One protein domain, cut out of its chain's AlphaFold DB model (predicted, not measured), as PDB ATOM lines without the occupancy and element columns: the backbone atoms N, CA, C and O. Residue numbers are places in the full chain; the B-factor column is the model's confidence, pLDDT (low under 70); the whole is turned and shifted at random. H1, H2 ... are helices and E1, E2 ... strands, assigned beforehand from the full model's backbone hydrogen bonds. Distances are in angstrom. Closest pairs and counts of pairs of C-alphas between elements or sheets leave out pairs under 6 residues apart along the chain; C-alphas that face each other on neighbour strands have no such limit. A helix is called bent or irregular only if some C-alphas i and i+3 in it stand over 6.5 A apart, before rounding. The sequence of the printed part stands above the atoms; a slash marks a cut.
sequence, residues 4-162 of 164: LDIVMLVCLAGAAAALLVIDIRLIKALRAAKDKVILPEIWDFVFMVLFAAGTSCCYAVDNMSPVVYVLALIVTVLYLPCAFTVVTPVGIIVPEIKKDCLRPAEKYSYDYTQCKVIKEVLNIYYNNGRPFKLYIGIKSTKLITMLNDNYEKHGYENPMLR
ATOM      1  N   LEU A   4     122.289 204.858 176.944       86.38
ATOM      2  CA  LEU A   4     122.194 205.284 178.339       86.38
ATOM      3  C   LEU A   4     123.217 204.562 179.233       86.38
ATOM      4  O   LEU A   4     123.864 205.209 180.058       86.38
ATOM      5  N   ASP A   5     123.422 203.254 179.041       85.19
ATOM      6  CA  ASP A   5     124.458 202.501 179.762       85.19
ATOM      7  C   ASP A   5     125.854 203.061 179.475       85.19
ATOM      8  O   ASP A   5     126.668 203.179 180.390       85.19
ATOM      9  N   ILE A   6     126.134 203.422 178.218       88.94
ATOM     10  CA  ILE A   6     127.426 203.991 177.812       88.94
ATOM     11  C   ILE A   6     127.654 205.331 178.515       88.94
ATOM     12  O   ILE A   6     128.715 205.543 179.106       88.94
ATOM     13  N   VAL A   7     126.655 206.218 178.500       91.19
ATOM     14  CA  VAL A   7     126.735 207.521 179.177       91.19
ATOM     15  C   VAL A   7     126.951 207.339 180.679       91.19
ATOM     16  O   VAL A   7     127.848 207.964 181.248       91.19
ATOM     17  N   MET A   8     126.190 206.449 181.325       90.06
ATOM     18  CA  MET A   8     126.362 206.163 182.751       90.06
ATOM     19  C   MET A   8     127.755 205.620 183.063       90.06
ATOM     20  O   MET A   8     128.371 206.040 184.041       90.06
ATOM     21  N   LEU A   9     128.281 204.732 182.223       92.38
ATOM     22  CA  LEU A   9     129.601 204.141 182.409       92.38
ATOM     23  C   LEU A   9     130.705 205.204 182.334       92.38
ATOM     24  O   LEU A   9     131.576 205.228 183.201       92.38
ATOM     25  N   VAL A  10     130.637 206.124 181.365       93.50
ATOM     26  CA  VAL A  10     131.593 207.242 181.250       93.50
ATOM     27  C   VAL A  10     131.523 208.154 182.479       93.50
ATOM     28  O   VAL A  10     132.561 208.484 183.058       93.50
ATOM     29  N   CYS A  11     130.317 208.520 182.923       93.50
ATOM     30  CA  CYS A  11     130.123 209.363 184.103       93.50
ATOM     31  C   CYS A  11     130.656 208.701 185.384       93.50
ATOM     32  O   CYS A  11     131.398 209.327 186.143       93.50
ATOM     33  N   LEU A  12     130.318 207.429 185.610       94.00
ATOM     34  CA  LEU A  12     130.759 206.677 186.784       94.00
ATOM     35  C   LEU A  12     132.271 206.437 186.774       94.00
ATOM     36  O   LEU A  12     132.907 206.561 187.816       94.00
ATOM     37  N   ALA A  13     132.868 206.155 185.612       93.69
ATOM     38  CA  ALA A  13     134.315 205.991 185.491       93.69
ATOM     39  C   ALA A  13     135.058 207.299 185.805       93.69
ATOM     40  O   ALA A  13     136.042 207.288 186.549       93.69
ATOM     41  N   GLY A  14     134.561 208.432 185.297       93.56
ATOM     42  CA  GLY A  14     135.098 209.755 185.624       93.56
ATOM     43  C   GLY A  14     134.996 210.076 187.118       93.56
ATOM     44  O   GLY A  14     135.973 210.525 187.722       93.56
ATOM     45  N   ALA A  15     133.848 209.784 187.737       92.25
ATOM     46  CA  ALA A  15     133.645 209.960 189.173       92.25
ATOM     47  C   ALA A  15     134.573 209.057 190.006       92.25
ATOM     48  O   ALA A  15     135.222 209.539 190.933       92.25
ATOM     49  N   ALA A  16     134.699 207.776 189.645       93.81
ATOM     50  CA  ALA A  16     135.580 206.825 190.322       93.81
ATOM     51  C   ALA A  16     137.048 207.276 190.281       93.81
ATOM     52  O   ALA A  16     137.736 207.235 191.300       93.81
ATOM     53  N   ALA A  17     137.524 207.758 189.129       92.25
ATOM     54  CA  ALA A  17     138.882 208.278 188.995       92.25
ATOM     55  C   ALA A  17     139.124 209.507 189.890       92.25
ATOM     56  O   ALA A  17     140.162 209.598 190.547       92.25
ATOM     57  N   ALA A  18     138.162 210.434 189.955       90.12
ATOM     58  CA  ALA A  18     138.255 211.598 190.831       90.12
ATOM     59  C   ALA A  18     138.267 211.199 192.317       90.12
ATOM     60  O   ALA A  18     139.122 211.675 193.066       90.12
ATOM     61  N   LEU A  19     137.372 210.293 192.730       91.31
ATOM     62  CA  LEU A  19     137.297 209.800 194.108       91.31
ATOM     63  C   LEU A  19     138.571 209.060 194.521       91.31
ATOM     64  O   LEU A  19     139.105 209.345 195.584       91.31
ATOM     65  N   LEU A  20     139.144 208.223 193.652       91.00
ATOM     66  CA  LEU A  20     140.427 207.560 193.921       91.00
ATOM     67  C   LEU A  20     141.548 208.555 194.250       91.00
ATOM     68  O   LEU A  20     142.345 208.326 195.162       91.00
ATOM     69  N   VAL A  21     141.624 209.675 193.525       89.56
ATOM     70  CA  VAL A  21     142.618 210.723 193.805       89.56
ATOM     71  C   VAL A  21     142.365 211.366 195.170       89.56
ATOM     72  O   VAL A  21     143.327 211.608 195.908       89.56
ATOM     73  N   ILE A  22     141.102 211.631 195.516       88.69
ATOM     74  CA  ILE A  22     140.716 212.178 196.824       88.69
ATOM     75  C   ILE A  22     141.081 211.191 197.936       88.69
ATOM     76  O   ILE A  22     141.777 211.578 198.874       88.69
ATOM     77  N   ASP A  23     140.716 209.920 197.799       89.00
ATOM     78  CA  ASP A  23     140.966 208.866 198.783       89.00
ATOM     79  C   ASP A  23     142.454 208.702 199.073       89.00
ATOM     80  O   ASP A  23     142.870 208.673 200.231       89.00
ATOM     81  N   ILE A  24     143.295 208.667 198.034       88.94
ATOM     82  CA  ILE A  24     144.749 208.571 198.206       88.94
ATOM     83  C   ILE A  24     145.279 209.758 199.020       88.94
ATOM     84  O   ILE A  24     146.128 209.578 199.901       88.94
ATOM     85  N   ARG A  25     144.805 210.977 198.739       87.06
ATOM     86  CA  ARG A  25     145.229 212.184 199.467       87.06
ATOM     87  C   ARG A  25     144.718 212.182 200.902       87.06
ATOM     88  O   ARG A  25     145.496 212.473 201.812       87.06
ATOM     89  N   LEU A  26     143.467 211.786 201.112       87.62
ATOM     90  CA  LEU A  26     142.860 211.666 202.430       87.62
ATOM     91  C   LEU A  26     143.612 210.635 203.275       87.62
ATOM     92  O   LEU A  26     144.040 210.948 204.381       87.62
ATOM     93  N   ILE A  27     143.878 209.439 202.742       87.62
ATOM     94  CA  ILE A  27     144.636 208.383 203.429       87.62
ATOM     95  C   ILE A  27     146.037 208.876 203.808       87.62
ATOM     96  O   ILE A  27     146.499 208.616 204.923       87.62
ATOM     97  N   LYS A  28     146.721 209.608 202.919       87.25
ATOM     98  CA  LYS A  28     148.027 210.212 203.232       87.25
ATOM     99  C   LYS A  28     147.924 211.222 204.376       87.25
ATOM    100  O   LYS A  28     148.702 211.127 205.326       87.25
ATOM    101  N   ALA A  29     146.952 212.131 204.327       85.75
ATOM    102  CA  ALA A  29     146.720 213.113 205.387       85.75
ATOM    103  C   ALA A  29     146.381 212.435 206.729       85.75
ATOM    104  O   ALA A  29     146.941 212.776 207.770       85.75
ATOM    105  N   LEU A  30     145.543 211.397 206.698       85.88
ATOM    106  CA  LEU A  30     145.165 210.611 207.872       85.88
ATOM    107  C   LEU A  30     146.348 209.878 208.496       85.88
ATOM    108  O   LEU A  30     146.429 209.791 209.722       85.88
ATOM    109  N   ARG A  31     147.258 209.346 207.676       86.31
ATOM    110  CA  ARG A  31     148.484 208.692 208.154       86.31
ATOM    111  C   ARG A  31     149.469 209.688 208.763       86.31
ATOM    112  O   ARG A  31     150.137 209.339 209.729       86.31
ATOM    113  N   ALA A  32     149.538 210.909 208.237       85.81
ATOM    114  CA  ALA A  32     150.389 211.962 208.789       85.81
ATOM    115  C   ALA A  32     149.877 212.485 210.148       85.81
ATOM    116  O   ALA A  32     150.672 212.832 211.022       85.81
ATOM    117  N   ALA A  33     148.557 212.502 210.359       85.38
ATOM    118  CA  ALA A  33     147.946 212.957 211.604       85.38
ATOM    119  C   ALA A  33     148.064 211.909 212.730       85.38
ATOM    120  O   ALA A  33     147.293 210.943 212.790       85.38
ATOM    121  N   LYS A  34     149.016 212.113 213.652       80.81
ATOM    122  CA  LYS A  34     149.186 211.268 214.851       80.81
ATOM    123  C   LYS A  34     148.027 211.420 215.831       80.81
ATOM    124  O   LYS A  34     147.522 210.419 216.329       80.81
ATOM    125  N   ASP A  35     147.594 212.658 216.056       87.19
ATOM    126  CA  ASP A  35     146.456 212.956 216.911       87.19
ATOM    127  C   ASP A  35     145.264 213.444 216.085       87.19
ATOM    128  O   ASP A  35     145.369 214.408 215.325       87.19
ATOM    129  N   LYS A  36     144.149 212.717 216.178       89.00
ATOM    130  CA  LYS A  36     142.941 212.966 215.392       89.00
ATOM    131  C   LYS A  36     141.678 212.460 216.079       89.00
ATOM    132  O   LYS A  36     141.728 211.520 216.884       89.00
ATOM    133  N   VAL A  37     140.554 213.066 215.716       89.50
ATOM    134  CA  VAL A  37     139.190 212.612 216.005       89.50
ATOM    135  C   VAL A  37     138.456 212.456 214.679       89.50
ATOM    136  O   VAL A  37     138.472 213.362 213.855       89.50
ATOM    137  N   ILE A  38     137.827 211.303 214.476       88.81
ATOM    138  CA  ILE A  38     137.042 211.001 213.275       88.81
ATOM    139  C   ILE A  38     135.571 211.137 213.645       88.81
ATOM    140  O   ILE A  38     135.114 210.501 214.598       88.81
ATOM    141  N   LEU A  39     134.849 211.976 212.913       87.81
ATOM    142  CA  LEU A  39     133.444 212.280 213.150       87.81
ATOM    143  C   LEU A  39     132.642 211.873 211.911       87.81
ATOM    144  O   LEU A  39     132.945 212.353 210.817       87.81
ATOM    145  N   PRO A  40     131.656 210.973 212.048       84.31
ATOM    146  CA  PRO A  40     130.863 210.531 210.915       84.31
ATOM    147  C   PRO A  40     129.827 211.585 210.514       84.31
ATOM    148  O   PRO A  40     129.175 212.211 211.358       84.31
ATOM    149  N   GLU A  41     129.626 211.711 209.211       85.50
ATOM    150  CA  GLU A  41     128.618 212.558 208.588       85.50
ATOM    151  C   GLU A  41     127.396 211.710 208.258       85.50
ATOM    152  O   GLU A  41     127.318 211.045 207.227       85.50
ATOM    153  N   ILE A  42     126.426 211.684 209.178       81.50
ATOM    154  CA  ILE A  42     125.283 210.766 209.068       81.50
ATOM    155  C   ILE A  42     124.502 210.935 207.762       81.50
ATOM    156  O   ILE A  42     124.001 209.954 207.221       81.50
ATOM    157  N   TRP A  43     124.423 212.157 207.233       83.69
ATOM    158  CA  TRP A  43     123.726 212.414 205.979       83.69
ATOM    159  C   TRP A  43     124.437 211.778 204.787       83.69
ATOM    160  O   TRP A  43     123.763 211.147 203.979       83.69
ATOM    161  N   ASP A  44     125.767 211.836 204.720       85.50
ATOM    162  CA  ASP A  44     126.527 211.161 203.662       85.50
ATOM    163  C   ASP A  44     126.384 209.642 203.739       85.50
ATOM    164  O   ASP A  44     126.209 208.983 202.715       85.50
ATOM    165  N   PHE A  45     126.358 209.076 204.952       85.69
ATOM    166  CA  PHE A  45     126.040 207.660 205.143       85.69
ATOM    167  C   PHE A  45     124.656 207.295 204.611       85.69
ATOM    168  O   PHE A  45     124.515 206.304 203.893       85.69
ATOM    169  N   VAL A  46     123.639 208.092 204.937       88.75
ATOM    170  CA  VAL A  46     122.272 207.872 204.450       88.75
ATOM    171  C   VAL A  46     122.226 207.969 202.924       88.75
ATOM    172  O   VAL A  46     121.648 207.090 202.288       88.75
ATOM    173  N   PHE A  47     122.868 208.973 202.322       88.81
ATOM    174  CA  PHE A  47     122.913 209.118 200.867       88.81
ATOM    175  C   PHE A  47     123.613 207.943 200.181       88.81
ATOM    176  O   PHE A  47     123.083 207.433 199.194       88.81
ATOM    177  N   MET A  48     124.736 207.455 200.715       90.44
ATOM    178  CA  MET A  48     125.404 206.261 200.184       90.44
ATOM    179  C   MET A  48     124.512 205.022 200.246       90.44
ATOM    180  O   MET A  48     124.420 204.288 199.264       90.44
ATOM    181  N   VAL A  49     123.840 204.787 201.377       91.44
ATOM    182  CA  VAL A  49     122.944 203.631 201.539       91.44
ATOM    183  C   VAL A  49     121.772 203.716 200.565       91.44
ATOM    184  O   VAL A  49     121.452 202.728 199.908       91.44
ATOM    185  N   LEU A  50     121.156 204.894 200.427       93.50
ATOM    186  CA  LEU A  50     120.062 205.107 199.479       93.50
ATOM    187  C   LEU A  50     120.518 204.924 198.029       93.50
ATOM    188  O   LEU A  50     119.798 204.313 197.242       93.50
ATOM    189  N   PHE A  51     121.713 205.398 197.677       92.12
ATOM    190  CA  PHE A  51     122.278 205.215 196.343       92.12
ATOM    191  C   PHE A  51     122.571 203.735 196.040       92.12
ATOM    192  O   PHE A  51     122.191 203.235 194.979       92.12
ATOM    193  N   ALA A  52     123.169 203.001 196.985       93.00
ATOM    194  CA  ALA A  52     123.420 201.563 196.853       93.00
ATOM    195  C   ALA A  52     122.121 200.749 196.742       93.00
ATOM    196  O   ALA A  52     122.015 199.834 195.923       93.00
ATOM    197  N   ALA A  53     121.109 201.092 197.544       92.94
ATOM    198  CA  ALA A  53     119.799 200.456 197.485       92.94
ATOM    199  C   ALA A  53     119.101 200.741 196.147       92.94
ATOM    200  O   ALA A  53     118.651 199.812 195.484       92.94
ATOM    201  N   GLY A  54     119.073 202.005 195.713       92.06
ATOM    202  CA  GLY A  54     118.463 202.406 194.445       92.06
ATOM    203  C   GLY A  54     119.112 201.727 193.239       92.06
ATOM    204  O   GLY A  54     118.413 201.159 192.405       92.06
ATOM    205  N   THR A  55     120.446 201.701 193.181       90.94
ATOM    206  CA  THR A  55     121.184 201.013 192.105       90.94
ATOM    207  C   THR A  55     120.932 199.505 192.099       90.94
ATOM    208  O   THR A  55     120.752 198.923 191.030       90.94
ATOM    209  N   SER A  56     120.826 198.878 193.274       91.19
ATOM    210  CA  SER A  56     120.449 197.462 193.396       91.19
ATOM    211  C   SER A  56     119.021 197.193 192.911       91.19
ATOM    212  O   SER A  56     118.785 196.200 192.223       91.19
ATOM    213  N   CYS A  57     118.068 198.080 193.216       91.19
ATOM    214  CA  CYS A  57     116.698 197.979 192.715       91.19
ATOM    215  C   CYS A  57     116.637 198.106 191.186       91.19
ATOM    216  O   CYS A  57     116.006 197.270 190.544       91.19
ATOM    217  N   CYS A  58     117.330 199.085 190.595       87.81
ATOM    218  CA  CYS A  58     117.402 199.243 189.137       87.81
ATOM    219  C   CYS A  58     118.033 198.021 188.454       87.81
ATOM    220  O   CYS A  58     117.579 197.599 187.393       87.81
ATOM    221  N   TYR A  59     119.047 197.406 189.070       89.25
ATOM    222  CA  TYR A  59     119.618 196.160 188.561       89.25
ATOM    223  C   TYR A  59     118.629 194.991 188.609       89.25
ATOM    224  O   TYR A  59     118.526 194.238 187.643       89.25
ATOM    225  N   ALA A  60     117.872 194.859 189.701       88.12
ATOM    226  CA  ALA A  60     116.926 193.763 189.880       88.12
ATOM    227  C   ALA A  60     115.655 193.885 189.018       88.12
ATOM    228  O   ALA A  60     115.102 192.861 188.620       88.12
ATOM    229  N   VAL A  61     115.176 195.108 188.763       86.62
ATOM    230  CA  VAL A  61     113.868 195.357 188.127       86.62
ATOM    231  C   VAL A  61     113.993 195.796 186.665       86.62
ATOM    232  O   VAL A  61     113.209 195.342 185.835       86.62
ATOM    233  N   ASP A  62     114.993 196.613 186.324       78.00
ATOM    234  CA  ASP A  62     115.075 197.298 185.022       78.00
ATOM    235  C   ASP A  62     116.165 196.735 184.090       78.00
ATOM    236  O   ASP A  62     116.524 197.365 183.096       78.00
ATOM    237  N   ASN A  63     116.700 195.540 184.376       76.31
ATOM    238  CA  ASN A  63     117.748 194.882 183.574       76.31
ATOM    239  C   ASN A  63     118.971 195.781 183.292       76.31
ATOM    240  O   ASN A  63     119.554 195.739 182.203       76.31
ATOM    241  N   MET A  64     119.371 196.599 184.270       84.25
ATOM    242  CA  MET A  64     120.581 197.420 184.187       84.25
ATOM    243  C   MET A  64     121.802 196.560 183.834       84.25
ATOM    244  O   MET A  64     121.972 195.452 184.347       84.25
ATOM    245  N   SER A  65     122.693 197.083 182.988       89.00
ATOM    246  CA  SER A  65     123.926 196.376 182.629       89.00
ATOM    247  C   SER A  65     124.750 196.013 183.881       89.00
ATOM    248  O   SER A  65     125.050 196.906 184.684       89.00
ATOM    249  N   PRO A  66     125.201 194.747 184.033       90.44
ATOM    250  CA  PRO A  66     126.007 194.322 185.179       90.44
ATOM    251  C   PRO A  66     127.268 195.166 185.380       90.44
ATOM    252  O   PRO A  66     127.668 195.432 186.509       90.44
ATOM    253  N   VAL A  67     127.882 195.629 184.286       90.88
ATOM    254  CA  VAL A  67     129.094 196.461 184.334       90.88
ATOM    255  C   VAL A  67     128.803 197.813 184.979       90.88
ATOM    256  O   VAL A  67     129.577 198.280 185.812       90.88
ATOM    257  N   VAL A  68     127.673 198.432 184.627       91.69
ATOM    258  CA  VAL A  68     127.275 199.730 185.183       91.69
ATOM    259  C   VAL A  68     126.906 199.572 186.658       91.69
ATOM    260  O   VAL A  68     127.310 200.394 187.476       91.69
ATOM    261  N   TYR A  69     126.209 198.488 187.016       92.81
ATOM    262  CA  TYR A  69     125.870 198.182 188.408       92.81
ATOM    263  C   TYR A  69     127.123 198.002 189.277       92.81
ATOM    264  O   TYR A  69     127.273 198.674 190.297       92.81
ATOM    265  N   VAL A  70     128.070 197.164 188.842       93.44
ATOM    266  CA  VAL A  70     129.335 196.944 189.564       93.44
ATOM    267  C   VAL A  70     130.115 198.248 189.714       93.44
ATOM    268  O   VAL A  70     130.613 198.545 190.800       93.44
ATOM    269  N   LEU A  71     130.197 199.057 188.657       94.06
ATOM    270  CA  LEU A  71     130.905 200.332 188.715       94.06
ATOM    271  C   LEU A  71     130.222 201.334 189.664       94.06
ATOM    272  O   LEU A  71     130.914 202.044 190.393       94.06
ATOM    273  N   ALA A  72     128.889 201.355 189.727       93.56
ATOM    274  CA  ALA A  72     128.145 202.179 190.681       93.56
ATOM    275  C   ALA A  72     128.403 201.759 192.141       93.56
ATOM    276  O   ALA A  72     128.583 202.613 193.017       93.56
ATOM    277  N   LEU A  73     128.504 200.453 192.409       94.25
ATOM    278  CA  LEU A  73     128.893 199.956 193.730       94.25
ATOM    279  C   LEU A  73     130.331 200.349 194.087       94.25
ATOM    280  O   LEU A  73     130.579 200.785 195.210       94.25
ATOM    281  N   ILE A  74     131.266 200.264 193.136       94.44
ATOM    282  CA  ILE A  74     132.648 200.728 193.337       94.44
ATOM    283  C   ILE A  74     132.662 202.216 193.701       94.44
ATOM    284  O   ILE A  74     133.310 202.592 194.674       94.44
ATOM    285  N   VAL A  75     131.914 203.057 192.979       94.06
ATOM    286  CA  VAL A  75     131.793 204.492 193.288       94.06
ATOM    287  C   VAL A  75     131.239 204.714 194.696       94.06
ATOM    288  O   VAL A  75     131.766 205.551 195.422       94.06
ATOM    289  N   THR A  76     130.240 203.935 195.119       92.88
ATOM    290  CA  THR A  76     129.707 204.000 196.493       92.88
ATOM    291  C   THR A  76     130.796 203.731 197.531       92.88
ATOM    292  O   THR A  76     130.925 204.471 198.502       92.88
ATOM    293  N   VAL A  77     131.610 202.692 197.323       91.50
ATOM    294  CA  VAL A  77     132.701 202.339 198.245       91.50
ATOM    295  C   VAL A  77     133.789 203.414 198.256       91.50
ATOM    296  O   VAL A  77     134.272 203.770 199.327       91.50
ATOM    297  N   LEU A  78     134.139 203.967 197.093       91.62
ATOM    298  CA  LEU A  78     135.097 205.071 196.975       91.62
ATOM    299  C   LEU A  78     134.576 206.384 197.581       91.62
ATOM    300  O   LEU A  78     135.353 207.273 197.894       91.62
ATOM    301  N   TYR A  79     133.265 206.534 197.764       89.50
ATOM    302  CA  TYR A  79     132.700 207.694 198.454       89.50
ATOM    303  C   TYR A  79     132.755 207.553 199.985       89.50
ATOM    304  O   TYR A  79     132.650 208.548 200.699       89.50
ATOM    305  N   LEU A  80     132.969 206.343 200.514       87.94
ATOM    306  CA  LEU A  80     132.961 206.066 201.954       87.94
ATOM    307  C   LEU A  80     133.890 206.978 202.771       87.94
ATOM    308  O   LEU A  80     133.459 207.446 203.827       87.94
ATOM    309  N   PRO A  81     135.126 207.288 202.333       85.06
ATOM    310  CA  PRO A  81     135.999 208.176 203.091       85.06
ATOM    311  C   PRO A  81     135.471 209.614 203.180       85.06
ATOM    312  O   PRO A  81     135.847 210.332 204.104       85.06
ATOM    313  N   CYS A  82     134.573 210.018 202.273       82.69
ATOM    314  CA  CYS A  82     133.917 211.323 202.312       82.69
ATOM    315  C   CYS A  82     132.858 211.436 203.410       82.69
ATOM    316  O   CYS A  82     132.578 212.541 203.848       82.69
ATOM    317  N   ALA A  83     132.339 210.316 203.920       85.75
ATOM    318  CA  ALA A  83     131.361 210.308 205.008       85.75
ATOM    319  C   ALA A  83     131.982 210.544 206.399       85.75
ATOM    320  O   ALA A  83     131.333 210.327 207.428       85.75
ATOM    321  N   PHE A  84     133.253 210.943 206.449       85.94
ATOM    322  CA  PHE A  84     133.973 211.215 207.678       85.94
ATOM    323  C   PHE A  84     134.709 212.545 207.590       85.94
ATOM    324  O   PHE A  84     135.590 212.742 206.754       85.94
ATOM    325  N   THR A  85     134.451 213.402 208.568       87.19
ATOM    326  CA  THR A  85     135.287 214.565 208.833       87.19
ATOM    327  C   THR A  85     136.326 214.209 209.886       87.19
ATOM    328  O   THR A  85     136.002 213.644 210.936       87.19
ATOM    329  N   VAL A  86     137.590 214.557 209.638       88.75
ATOM    330  CA  VAL A  86     138.673 214.282 210.587       88.75
ATOM    331  C   VAL A  86     139.245 215.570 211.147       88.75
ATOM    332  O   VAL A  86     139.808 216.384 210.429       88.75
ATOM    333  N   VAL A  87     139.133 215.740 212.457       88.25
ATOM    334  CA  VAL A  87     139.645 216.903 213.182       88.25
ATOM    335  C   VAL A  87     141.005 216.557 213.782       88.25
ATOM    336  O   VAL A  87     141.175 215.491 214.374       88.25
ATOM    337  N   THR A  88     141.977 217.446 213.612       89.44
ATOM    338  CA  THR A  88     143.349 217.327 214.127       89.44
ATOM    339  C   THR A  88     143.756 218.629 214.830       89.44
ATOM    340  O   THR A  88     143.133 219.666 214.582       89.44
ATOM    341  N   PRO A  89     144.832 218.639 215.641       84.88
ATOM    342  CA  PRO A  89     145.320 219.871 216.264       84.88
ATOM    343  C   PRO A  89     145.719 220.954 215.253       84.88
ATOM    344  O   PRO A  89     145.658 222.131 215.558       84.88
ATOM    345  N   VAL A  90     146.119 220.570 214.038       85.56
ATOM    346  CA  VAL A  90     146.568 221.517 213.001       85.56
ATOM    347  C   VAL A  90     145.391 222.036 212.162       85.56
ATOM    348  O   VAL A  90     145.503 223.042 211.460       85.56
ATOM    349  N   GLY A  91     144.242 221.362 212.216       85.69
ATOM    350  CA  GLY A  91     143.069 221.711 211.429       85.69
ATOM    351  C   GLY A  91     142.189 220.515 211.089       85.69
ATOM    352  O   GLY A  91     142.340 219.423 211.636       85.69
ATOM    353  N   ILE A  92     141.278 220.708 210.145       88.12
ATOM    354  CA  ILE A  92     140.306 219.699 209.726       88.12
ATOM    355  C   ILE A  92     140.738 219.120 208.388       88.12
ATOM    356  O   ILE A  92     140.940 219.850 207.420       88.12
ATOM    357  N   ILE A  93     140.860 217.802 208.335       87.88
ATOM    358  CA  ILE A  93     141.068 217.059 207.106       87.88
ATOM    359  C   ILE A  93     139.697 216.797 206.470       87.88
ATOM    360  O   ILE A  93     138.852 216.131 207.068       87.88
ATOM    361  N   VAL A  94     139.499 217.322 205.264       79.69
ATOM    362  CA  VAL A  94     138.287 217.197 204.453       79.69
ATOM    363  C   VAL A  94     138.604 216.590 203.080       79.69
ATOM    364  O   VAL A  94     139.685 216.830 202.532       79.69
ATOM    365  N   PRO A  95     137.673 215.844 202.470       75.06
ATOM    366  CA  PRO A  95     137.874 215.258 201.153       75.06
ATOM    367  C   PRO A  95     137.690 216.330 200.067       75.06
ATOM    368  O   PRO A  95     136.580 216.632 199.642       75.06
ATOM    369  N   GLU A  96     138.788 216.941 199.613       71.50
ATOM    370  CA  GLU A  96     138.773 217.973 198.568       71.50
ATOM    371  C   GLU A  96     139.715 217.662 197.397       71.50
ATOM    372  O   GLU A  96     140.837 217.183 197.569       71.50
ATOM    373  N   ILE A  97     139.284 218.026 196.183       63.09
ATOM    374  CA  ILE A  97     140.050 217.826 194.940       63.09
ATOM    375  C   ILE A  97     141.175 218.863 194.772       63.09
ATOM    376  O   ILE A  97     142.210 218.568 194.172       63.09
ATOM    377  N   LYS A  98     140.991 220.099 195.253       60.19
ATOM    378  CA  LYS A  98     141.802 221.254 194.816       60.19
ATOM    379  C   LYS A  98     142.955 221.648 195.744       60.19
ATOM    380  O   LYS A  98     143.767 222.475 195.338       60.19
ATOM    381  N   LYS A  99     143.056 221.096 196.955       64.00
ATOM    382  CA  LYS A  99     144.042 221.534 197.955       64.00
ATOM    383  C   LYS A  99     144.604 220.355 198.741       64.00
ATOM    384  O   LYS A  99     144.016 219.273 198.711       64.00
ATOM    385  N   ASP A 100     145.719 220.570 199.446       65.56
ATOM    386  CA  ASP A 100     146.066 219.739 200.600       65.56
ATOM    387  C   ASP A 100     144.790 219.603 201.417       65.56
ATOM    388  O   ASP A 100     144.204 220.619 201.786       65.56
ATOM    389  N   CYS A 101     144.318 218.374 201.622       77.56
ATOM    390  CA  CYS A 101     143.028 218.054 202.232       77.56
ATOM    391  C   CYS A 101     142.856 218.624 203.653       77.56
ATOM    392  O   CYS A 101     141.921 218.256 204.336       77.56
ATOM    393  N   LEU A 102     143.757 219.485 204.125       84.25
ATOM    394  CA  LEU A 102     143.777 220.163 205.401       84.25
ATOM    395  C   LEU A 102     143.247 221.601 205.270       84.25
ATOM    396  O   LEU A 102     143.865 222.481 204.663       84.25
ATOM    397  N   ARG A 103     142.135 221.868 205.947       84.88
ATOM    398  CA  ARG A 103     141.691 223.214 206.309       84.88
ATOM    399  C   ARG A 103     142.349 223.589 207.646       84.88
ATOM    400  O   ARG A 103     142.001 222.984 208.657       84.88
ATOM    401  N   PRO A 104     143.299 224.539 207.680       84.62
ATOM    402  CA  PRO A 104     144.063 224.846 208.891       84.62
ATOM    403  C   PRO A 104     143.201 225.501 209.979       84.62
ATOM    404  O   PRO A 104     142.274 226.248 209.653       84.62
ATOM    405  N   ALA A 105     143.550 225.247 211.245       82.75
ATOM    406  CA  ALA A 105     142.853 225.737 212.443       82.75
ATOM    407  C   ALA A 105     142.641 227.255 212.455       82.75
ATOM    408  O   ALA A 105     141.549 227.732 212.739       82.75
ATOM    409  N   GLU A 106     143.648 228.005 212.021       77.88
ATOM    410  CA  GLU A 106     143.646 229.472 211.940       77.88
ATOM    411  C   GLU A 106     142.532 230.063 211.055       77.88
ATOM    412  O   GLU A 106     142.243 231.259 211.111       77.88
ATOM    413  N   LYS A 107     141.942 229.244 210.174       78.75
ATOM    414  CA  LYS A 107     140.981 229.684 209.151       78.75
ATOM    415  C   LYS A 107     139.539 229.296 209.453       78.75
ATOM    416  O   LYS A 107     138.675 229.584 208.624       78.75
ATOM    417  N   TYR A 108     139.264 228.644 210.580       78.56
ATOM    418  CA  TYR A 108     137.896 228.312 210.965       78.56
ATOM    419  C   TYR A 108     137.595 228.661 212.419       78.56
ATOM    420  O   TYR A 108     138.456 228.596 213.287       78.56
ATOM    421  N   SER A 109     136.334 228.992 212.680       80.62
ATOM    422  CA  SER A 109     135.762 229.022 214.027       80.62
ATOM    423  C   SER A 109     134.731 227.909 214.168       80.62
ATOM    424  O   SER A 109     134.319 227.296 213.179       80.62
ATOM    425  N   TYR A 110     134.314 227.626 215.397       84.06
ATOM    426  CA  TYR A 110     133.302 226.614 215.664       84.06
ATOM    427  C   TYR A 110     132.393 227.036 216.814       84.06
ATOM    428  O   TYR A 110     132.846 227.716 217.733       84.06
ATOM    429  N   ASP A 111     131.135 226.611 216.790       85.12
ATOM    430  CA  ASP A 111     130.177 226.799 217.878       85.12
ATOM    431  C   ASP A 111     129.355 225.527 218.133       85.12
ATOM    432  O   ASP A 111     129.201 224.653 217.276       85.12
ATOM    433  N   TYR A 112     128.820 225.424 219.346       83.12
ATOM    434  CA  TYR A 112     127.878 224.375 219.718       83.12
ATOM    435  C   TYR A 112     126.474 224.971 219.775       83.12
ATOM    436  O   TYR A 112     126.204 225.865 220.577       83.12
ATOM    437  N   THR A 113     125.561 224.473 218.944       82.44
ATOM    438  CA  THR A 113     124.153 224.893 218.945       82.44
ATOM    439  C   THR A 113     123.248 223.739 219.349       82.44
ATOM    440  O   THR A 113     123.427 222.603 218.912       82.44
ATOM    441  N   GLN A 114     122.215 224.036 220.136       78.00
ATOM    442  CA  GLN A 114     121.133 223.093 220.401       78.00
ATOM    443  C   GLN A 114     120.034 223.240 219.346       78.00
ATOM    444  O   GLN A 114     119.499 224.330 219.143       78.00
ATOM    445  N   CYS A 115     119.687 222.149 218.662       67.00
ATOM    446  CA  CYS A 115     118.591 222.124 217.693       67.00
ATOM    447  C   CYS A 115     117.382 221.353 218.250       67.00
ATOM    448  O   CYS A 115     117.508 220.492 219.117       67.00
ATOM    449  N   LYS A 116     116.181 221.644 217.721       64.62
ATOM    450  CA  LYS A 116     114.922 221.020 218.179       64.62
ATOM    451  C   LYS A 116     114.859 219.508 217.921       64.62
ATOM    452  O   LYS A 116     114.291 218.782 218.725       64.62
ATOM    453  N   VAL A 117     115.409 219.052 216.791       66.25
ATOM    454  CA  VAL A 117     115.332 217.645 216.347       66.25
ATOM    455  C   VAL A 117     116.590 216.863 216.727       66.25
ATOM    456  O   VAL A 117     116.501 215.727 217.177       66.25
ATOM    457  N   ILE A 118     117.765 217.482 216.592       67.38
ATOM    458  CA  ILE A 118     119.043 216.899 217.006       67.38
ATOM    459  C   ILE A 118     119.572 217.754 218.149       67.38
ATOM    460  O   ILE A 118     119.838 218.937 217.955       67.38
ATOM    461  N   LYS A 119     119.675 217.162 219.343       70.62
ATOM    462  CA  LYS A 119     119.897 217.904 220.591       70.62
ATOM    463  C   LYS A 119     121.124 218.810 220.551       70.62
ATOM    464  O   LYS A 119     121.097 219.859 221.180       70.62
ATOM    465  N   GLU A 120     122.166 218.433 219.817       77.75
ATOM    466  CA  GLU A 120     123.400 219.205 219.729       77.75
ATOM    467  C   GLU A 120     124.031 219.093 218.343       77.75
ATOM    468  O   GLU A 120     124.023 218.031 217.718       77.75
ATOM    469  N   VAL A 121     124.569 220.214 217.876       84.88
ATOM    470  CA  VAL A 121     125.230 220.371 216.585       84.88
ATOM    471  C   VAL A 121     126.511 221.157 216.815       84.88
ATOM    472  O   VAL A 121     126.476 222.209 217.450       84.88
ATOM    473  N   LEU A 122     127.626 220.656 216.294       87.00
ATOM    474  CA  LEU A 122     128.856 221.424 216.151       87.00
ATOM    475  C   LEU A 122     128.828 222.073 214.770       87.00
ATOM    476  O   LEU A 122     128.853 221.353 213.767       87.00
ATOM    477  N   ASN A 123     128.761 223.400 214.701       86.56
ATOM    478  CA  ASN A 123     128.929 224.093 213.431       86.56
ATOM    479  C   ASN A 123     130.365 224.593 213.310       86.56
ATOM    480  O   ASN A 123     130.924 225.165 214.238       86.56
ATOM    481  N   ILE A 124     130.959 224.367 212.145       85.38
ATOM    482  CA  ILE A 124     132.301 224.809 211.786       85.38
ATOM    483  C   ILE A 124     132.161 225.826 210.662       85.38
ATOM    484  O   ILE A 124     131.593 225.536 209.605       85.38
ATOM    485  N   TYR A 125     132.694 227.019 210.878       83.62
ATOM    486  CA  TYR A 125     132.578 228.143 209.964       83.62
ATOM    487  C   TYR A 125     133.894 228.382 209.237       83.62
ATOM    488  O   TYR A 125     134.937 228.558 209.862       83.62
ATOM    489  N   TYR A 126     133.836 228.423 207.908       76.38
ATOM    490  CA  TYR A 126     134.979 228.684 207.038       76.38
ATOM    491  C   TYR A 126     134.596 229.762 206.017       76.38
ATOM    492  O   TYR A 126     133.553 229.641 205.375       76.38
ATOM    493  N   ASN A 127     135.425 230.804 205.872       64.25
ATOM    494  CA  ASN A 127     135.345 231.844 204.830       64.25
ATOM    495  C   ASN A 127     133.919 232.287 204.417       64.25
ATOM    496  O   ASN A 127     133.508 232.042 203.284       64.25
ATOM    497  N   ASN A 128     133.174 232.942 205.317       61.56
ATOM    498  CA  ASN A 128     131.847 233.553 205.067       61.56
ATOM    499  C   ASN A 128     130.785 232.623 204.438       61.56
ATOM    500  O   ASN A 128     129.772 233.088 203.918       61.56
ATOM    501  N   GLY A 129     131.011 231.308 204.462       66.38
ATOM    502  CA  GLY A 129     130.123 230.313 203.877       66.38
ATOM    503  C   GLY A 129     129.083 229.779 204.858       66.38
ATOM    504  O   GLY A 129     129.040 230.130 206.038       66.38
ATOM    505  N   ARG A 130     128.248 228.855 204.367       76.56
ATOM    506  CA  ARG A 130     127.369 228.080 205.249       76.56
ATOM    507  C   ARG A 130     128.219 227.231 206.203       76.56
ATOM    508  O   ARG A 130     129.187 226.625 205.741       76.56
ATOM    509  N   PRO A 131     127.846 227.143 207.491       79.62
ATOM    510  CA  PRO A 131     128.516 226.250 208.416       79.62
ATOM    511  C   PRO A 131     128.488 224.811 207.929       79.62
ATOM    512  O   PRO A 131     127.442 224.301 207.516       79.62
ATOM    513  N   PHE A 132     129.615 224.145 208.098       81.31
ATOM    514  CA  PHE A 132     129.690 222.704 208.058       81.31
ATOM    515  C   PHE A 132     129.181 222.135 209.392       81.31
ATOM    516  O   PHE A 132     129.625 222.574 210.451       81.31
ATOM    517  N   LYS A 133     128.203 221.221 209.358       85.50
ATOM    518  CA  LYS A 133     127.462 220.780 210.551       85.50
ATOM    519  C   LYS A 133     127.766 219.334 210.897       85.50
ATOM    520  O   LYS A 133     127.505 218.439 210.100       85.50
ATOM    521  N   LEU A 134     128.218 219.115 212.123       84.81
ATOM    522  CA  LEU A 134     128.490 217.795 212.673       84.81
ATOM    523  C   LEU A 134     127.515 217.475 213.802       84.81
ATOM    524  O   LEU A 134     127.232 218.307 214.661       84.81
ATOM    525  N   TYR A 135     127.013 216.242 213.795       82.75
ATOM    526  CA  TYR A 135     125.928 215.804 214.679       82.75
ATOM    527  C   TYR A 135     126.345 214.680 215.635       82.75
ATOM    528  O   TYR A 135     125.792 214.553 216.724       82.75
ATOM    529  N   ILE A 136     127.312 213.847 215.240       78.81
ATOM    530  CA  ILE A 136     127.699 212.630 215.962       78.81
ATOM    531  C   ILE A 136     129.145 212.747 216.430       78.81
ATOM    532  O   ILE A 136     129.990 213.295 215.732       78.81
ATOM    533  N   GLY A 137     129.433 212.229 217.628       72.75
ATOM    534  CA  GLY A 137     130.785 212.220 218.198       72.75
ATOM    535  C   GLY A 137     131.258 213.575 218.739       72.75
ATOM    536  O   GLY A 137     132.362 213.666 219.272       72.75
ATOM    537  N   ILE A 138     130.412 214.610 218.676       80.06
ATOM    538  CA  ILE A 138     130.752 215.992 219.049       80.06
ATOM    539  C   ILE A 138     131.003 216.202 220.554       80.06
ATOM    540  O   ILE A 138     131.637 217.181 220.938       80.06
ATOM    541  N   LYS A 139     130.550 215.265 221.401       80.06
ATOM    542  CA  LYS A 139     130.779 215.247 222.860       80.06
ATOM    543  C   LYS A 139     132.059 214.536 223.293       80.06
ATOM    544  O   LYS A 139     132.287 214.367 224.488       80.06
ATOM    545  N   SER A 140     132.869 214.052 222.354       83.75
ATOM    546  CA  SER A 140     134.132 213.411 222.710       83.75
ATOM    547  C   SER A 140     135.007 214.400 223.481       83.75
ATOM    548  O   SER A 140     135.338 215.458 222.946       83.75
ATOM    549  N   THR A 141     135.417 214.054 224.706       85.00
ATOM    550  CA  THR A 141     136.314 214.893 225.523       85.00
ATOM    551  C   THR A 141     137.548 215.294 224.726       85.00
ATOM    552  O   THR A 141     137.941 216.451 224.729       85.00
ATOM    553  N   LYS A 142     138.091 214.353 223.948       87.25
ATOM    554  CA  LYS A 142     139.242 214.581 223.076       87.25
ATOM    555  C   LYS A 142     138.985 215.658 222.019       87.25
ATOM    556  O   LYS A 142     139.862 216.472 221.761       87.25
ATOM    557  N   LEU A 143     137.796 215.660 221.410       86.31
ATOM    558  CA  LEU A 143     137.415 216.686 220.439       86.31
ATOM    559  C   LEU A 143     137.291 218.047 221.116       86.31
ATOM    560  O   LEU A 143     137.834 219.019 220.611       86.31
ATOM    561  N   ILE A 144     136.601 218.099 222.257       85.44
ATOM    562  CA  ILE A 144     136.377 219.339 223.004       85.44
ATOM    563  C   ILE A 144     137.717 219.951 223.424       85.44
ATOM    564  O   ILE A 144     137.939 221.132 223.179       85.44
ATOM    565  N   THR A 145     138.633 219.151 223.980       86.94
ATOM    566  CA  THR A 145     139.986 219.606 224.334       86.94
ATOM    567  C   THR A 145     140.730 220.129 223.110       86.94
ATOM    568  O   THR A 145     141.230 221.242 223.136       86.94
ATOM    569  N   MET A 146     140.735 219.383 222.003       87.56
ATOM    570  CA  MET A 146     141.438 219.792 220.782       87.56
ATOM    571  C   MET A 146     140.890 221.095 220.186       87.56
ATOM    572  O   MET A 146     141.648 221.926 219.689       87.56
ATOM    573  N   LEU A 147     139.571 221.278 220.224       85.38
ATOM    574  CA  LEU A 147     138.920 222.497 219.766       85.38
ATOM    575  C   LEU A 147     139.245 223.682 220.695       85.38
ATOM    576  O   LEU A 147     139.621 224.742 220.195       85.38
ATOM    577  N   ASN A 148     139.194 223.484 222.016       83.75
ATOM    578  CA  ASN A 148     139.537 224.512 223.003       83.75
ATOM    579  C   ASN A 148     141.021 224.914 222.949       83.75
ATOM    580  O   ASN A 148     141.334 226.098 223.001       83.75
ATOM    581  N   ASP A 149     141.939 223.967 222.756       84.69
ATOM    582  CA  ASP A 149     143.364 224.275 222.591       84.69
ATOM    583  C   ASP A 149     143.598 225.157 221.355       84.69
ATOM    584  O   ASP A 149     144.434 226.061 221.362       84.69
ATOM    585  N   ASN A 150     142.855 224.903 220.275       81.06
ATOM    586  CA  ASN A 150     142.917 225.719 219.065       81.06
ATOM    587  C   ASN A 150     142.294 227.103 219.275       81.06
ATOM    588  O   ASN A 150     142.817 228.086 218.749       81.06
ATOM    589  N   TYR A 151     141.225 227.189 220.071       77.38
ATOM    590  CA  TYR A 151     140.634 228.453 220.510       77.38
ATOM    591  C   TYR A 151     141.663 229.312 221.256       77.38
ATOM    592  O   TYR A 151     141.863 230.474 220.902       77.38
ATOM    593  N   GLU A 152     142.343 228.743 222.253       78.44
ATOM    594  CA  GLU A 152     143.324 229.467 223.068       78.44
ATOM    595  C   GLU A 152     144.527 229.934 222.243       78.44
ATOM    596  O   GLU A 152     145.028 231.039 222.442       78.44
ATOM    597  N   LYS A 153     144.971 229.116 221.281       78.44
ATOM    598  CA  LYS A 153     146.135 229.424 220.437       78.44
ATOM    599  C   LYS A 153     145.874 230.491 219.381       78.44
ATOM    600  O   LYS A 153     146.789 231.248 219.065       78.44
ATOM    601  N   HIS A 154     144.680 230.518 218.791       73.12
ATOM    602  CA  HIS A 154     144.410 231.332 217.600       73.12
ATOM    603  C   HIS A 154     143.438 232.492 217.835       73.12
ATOM    604  O   HIS A 154     143.335 233.366 216.974       73.12
ATOM    605  N   GLY A 155     142.781 232.542 218.998       63.59
ATOM    606  CA  GLY A 155     141.816 233.581 219.344       63.59
ATOM    607  C   GLY A 155     140.492 233.431 218.589       63.59
ATOM    608  O   GLY A 155     140.433 233.019 217.430       63.59
ATOM    609  N   TYR A 156     139.387 233.763 219.259       63.78
ATOM    610  CA  TYR A 156     138.053 233.679 218.672       63.78
ATOM    611  C   TYR A 156     137.760 234.913 217.828       63.78
ATOM    612  O   TYR A 156     137.178 235.889 218.292       63.78
ATOM    613  N   GLU A 157     138.123 234.865 216.557       57.41
ATOM    614  CA  GLU A 157     137.500 235.737 215.573       57.41
ATOM    615  C   GLU A 157     136.767 234.857 214.581       57.41
ATOM    616  O   GLU A 157     137.375 234.160 213.767       57.41
ATOM    617  N   ASN A 158     135.436 234.865 214.675       54.69
ATOM    618  CA  ASN A 158     134.597 234.214 213.686       54.69
ATOM    619  C   ASN A 158     134.990 234.760 212.303       54.69
ATOM    620  O   ASN A 158     134.825 235.962 212.079       54.69
ATOM    621  N   PRO A 159     135.479 233.922 211.368       53.06
ATOM    622  CA  PRO A 159     135.873 234.385 210.045       53.06
ATOM    623  C   PRO A 159     134.742 235.129 209.330       53.06
ATOM    624  O   PRO A 159     135.025 236.034 208.557       53.06
ATOM    625  N   MET A 160     133.477 234.811 209.649       48.22
ATOM    626  CA  MET A 160     132.297 235.515 209.133       48.22
ATOM    627  C   MET A 160     132.163 236.970 209.574       48.22
ATOM    628  O   MET A 160     131.503 237.749 208.893       48.22
ATOM    629  N   LEU A 161     132.755 237.337 210.709       47.78
ATOM    630  CA  LEU A 161     132.713 238.694 211.255       47.78
ATOM    631  C   LEU A 161     133.905 239.543 210.791       47.78
ATOM    632  O   LEU A 161     133.896 240.752 210.994       47.78
ATOM    633  N   ARG A 162     134.911 238.942 210.137       52.69
ATOM    634  CA  ARG A 162     136.117 239.636 209.640       52.69
ATOM    635  C   ARG A 162     135.892 240.443 208.348       52.69
ATOM    636  O   ARG A 162     136.843 241.011 207.825       52.69
TER     637      ARG A 162
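Overview. This is residues 4 to 162 of the 164 residues of an uncharacterized protein of Ruminococcus albus (strain ATCC 27210 / DSM 20455 / JCM 14654 / NCDO 2250 / 7) (UniProt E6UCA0). A head of two antiparallel sheets, E1 E2 E3 E4 and E5 E6 E7, with helix H4, sits at one end of a long arm of three helices, H1, H3 and H2, side by side with H3 in the middle. Helix H4 crosses over the first sheet on the head and grazes the second. The printed part has 159 residues with four named helices and seven named strands, in the order H1 E1 H2 H3 E2 E3 E4 E5 E6 E7 H4; the class is mixed, helices and strands. The whole is only just loose, close to compact, with a radius of gyration of the C-alphas of 18.4 A, and elongated, spanning 58 by 36 by 29 A.

Along the chain. In the larger sheet, E1 is residues 37 to 40, E2 residues 84 to 88, E3 residues 91 to 93 and E4 residues 102 to 104. In the other, E5 is residues 108 to 113, 16.3 A, E6 residues 121 to 126, 16.0 A, and E7 residues 132 to 134. H1, residues 4 to 32, measures 42.0 A and begins at C-alpha 4 (122.194, 205.284, 178.339). H2, residues 42 to 61, measures 28.4 A, and H3, residues 66 to 83, 26.0 A. H4, residues 141 to 154, measures 20.0 A and ends at C-alpha 154 (144.410, 231.332, 217.600).

Arrangement. E1 and E2 are antiparallel neighbours, with N 39 and O 85 2.8 A apart, within hydrogen-bond range. E2, E3 and E4 form a meander, each strand the antiparallel neighbour of the one before; N 93 and O 86 are 2.7 A apart, N 92 and O 103 2.8 A. H4 is on this sheet at a height of 9.5 A, over E1 and E2, across the strands at 67 degrees to E1 on the local plane; the C-alphas of Val 37 and Leu 143 are the closest of E1 and H4, 6.3 A. E5, E6 and E7 are a second meander, with N 111 and O 123 2.9 A apart and N 124 and O 132 2.8 A. H1 only grazes the larger sheet, with residues 25 to 30. H1 and H3 touch, closest at the C-alphas of Ala 16 and Val 75, 5.3 A, at a shallow tilt of 30 degrees, the same way. H2 and H3, a helical hairpin, touch at the C-alphas of Asp 44 and Ala 83, 5.1 A, at a shallow tilt of 6 degrees, opposite ways. H1 and H2 are apart. Every O i to N i+4 pair is within hydrogen-bond range in H1, H2 and H4, and 11 of 14 in H3, which is only just irregular: C-alphas 78 and 81 are 6.9 A apart.

Size, cuts and confidence. The C-alphas farthest apart are those of Asn 63 and Glu 152, 58.4 A. The printed part has no cut and no long link. Mean pLDDT of the printed part is 83.1; it is under 70 at residues 97 to 100, 115 to 118, 127 to 129 and 155 to 162.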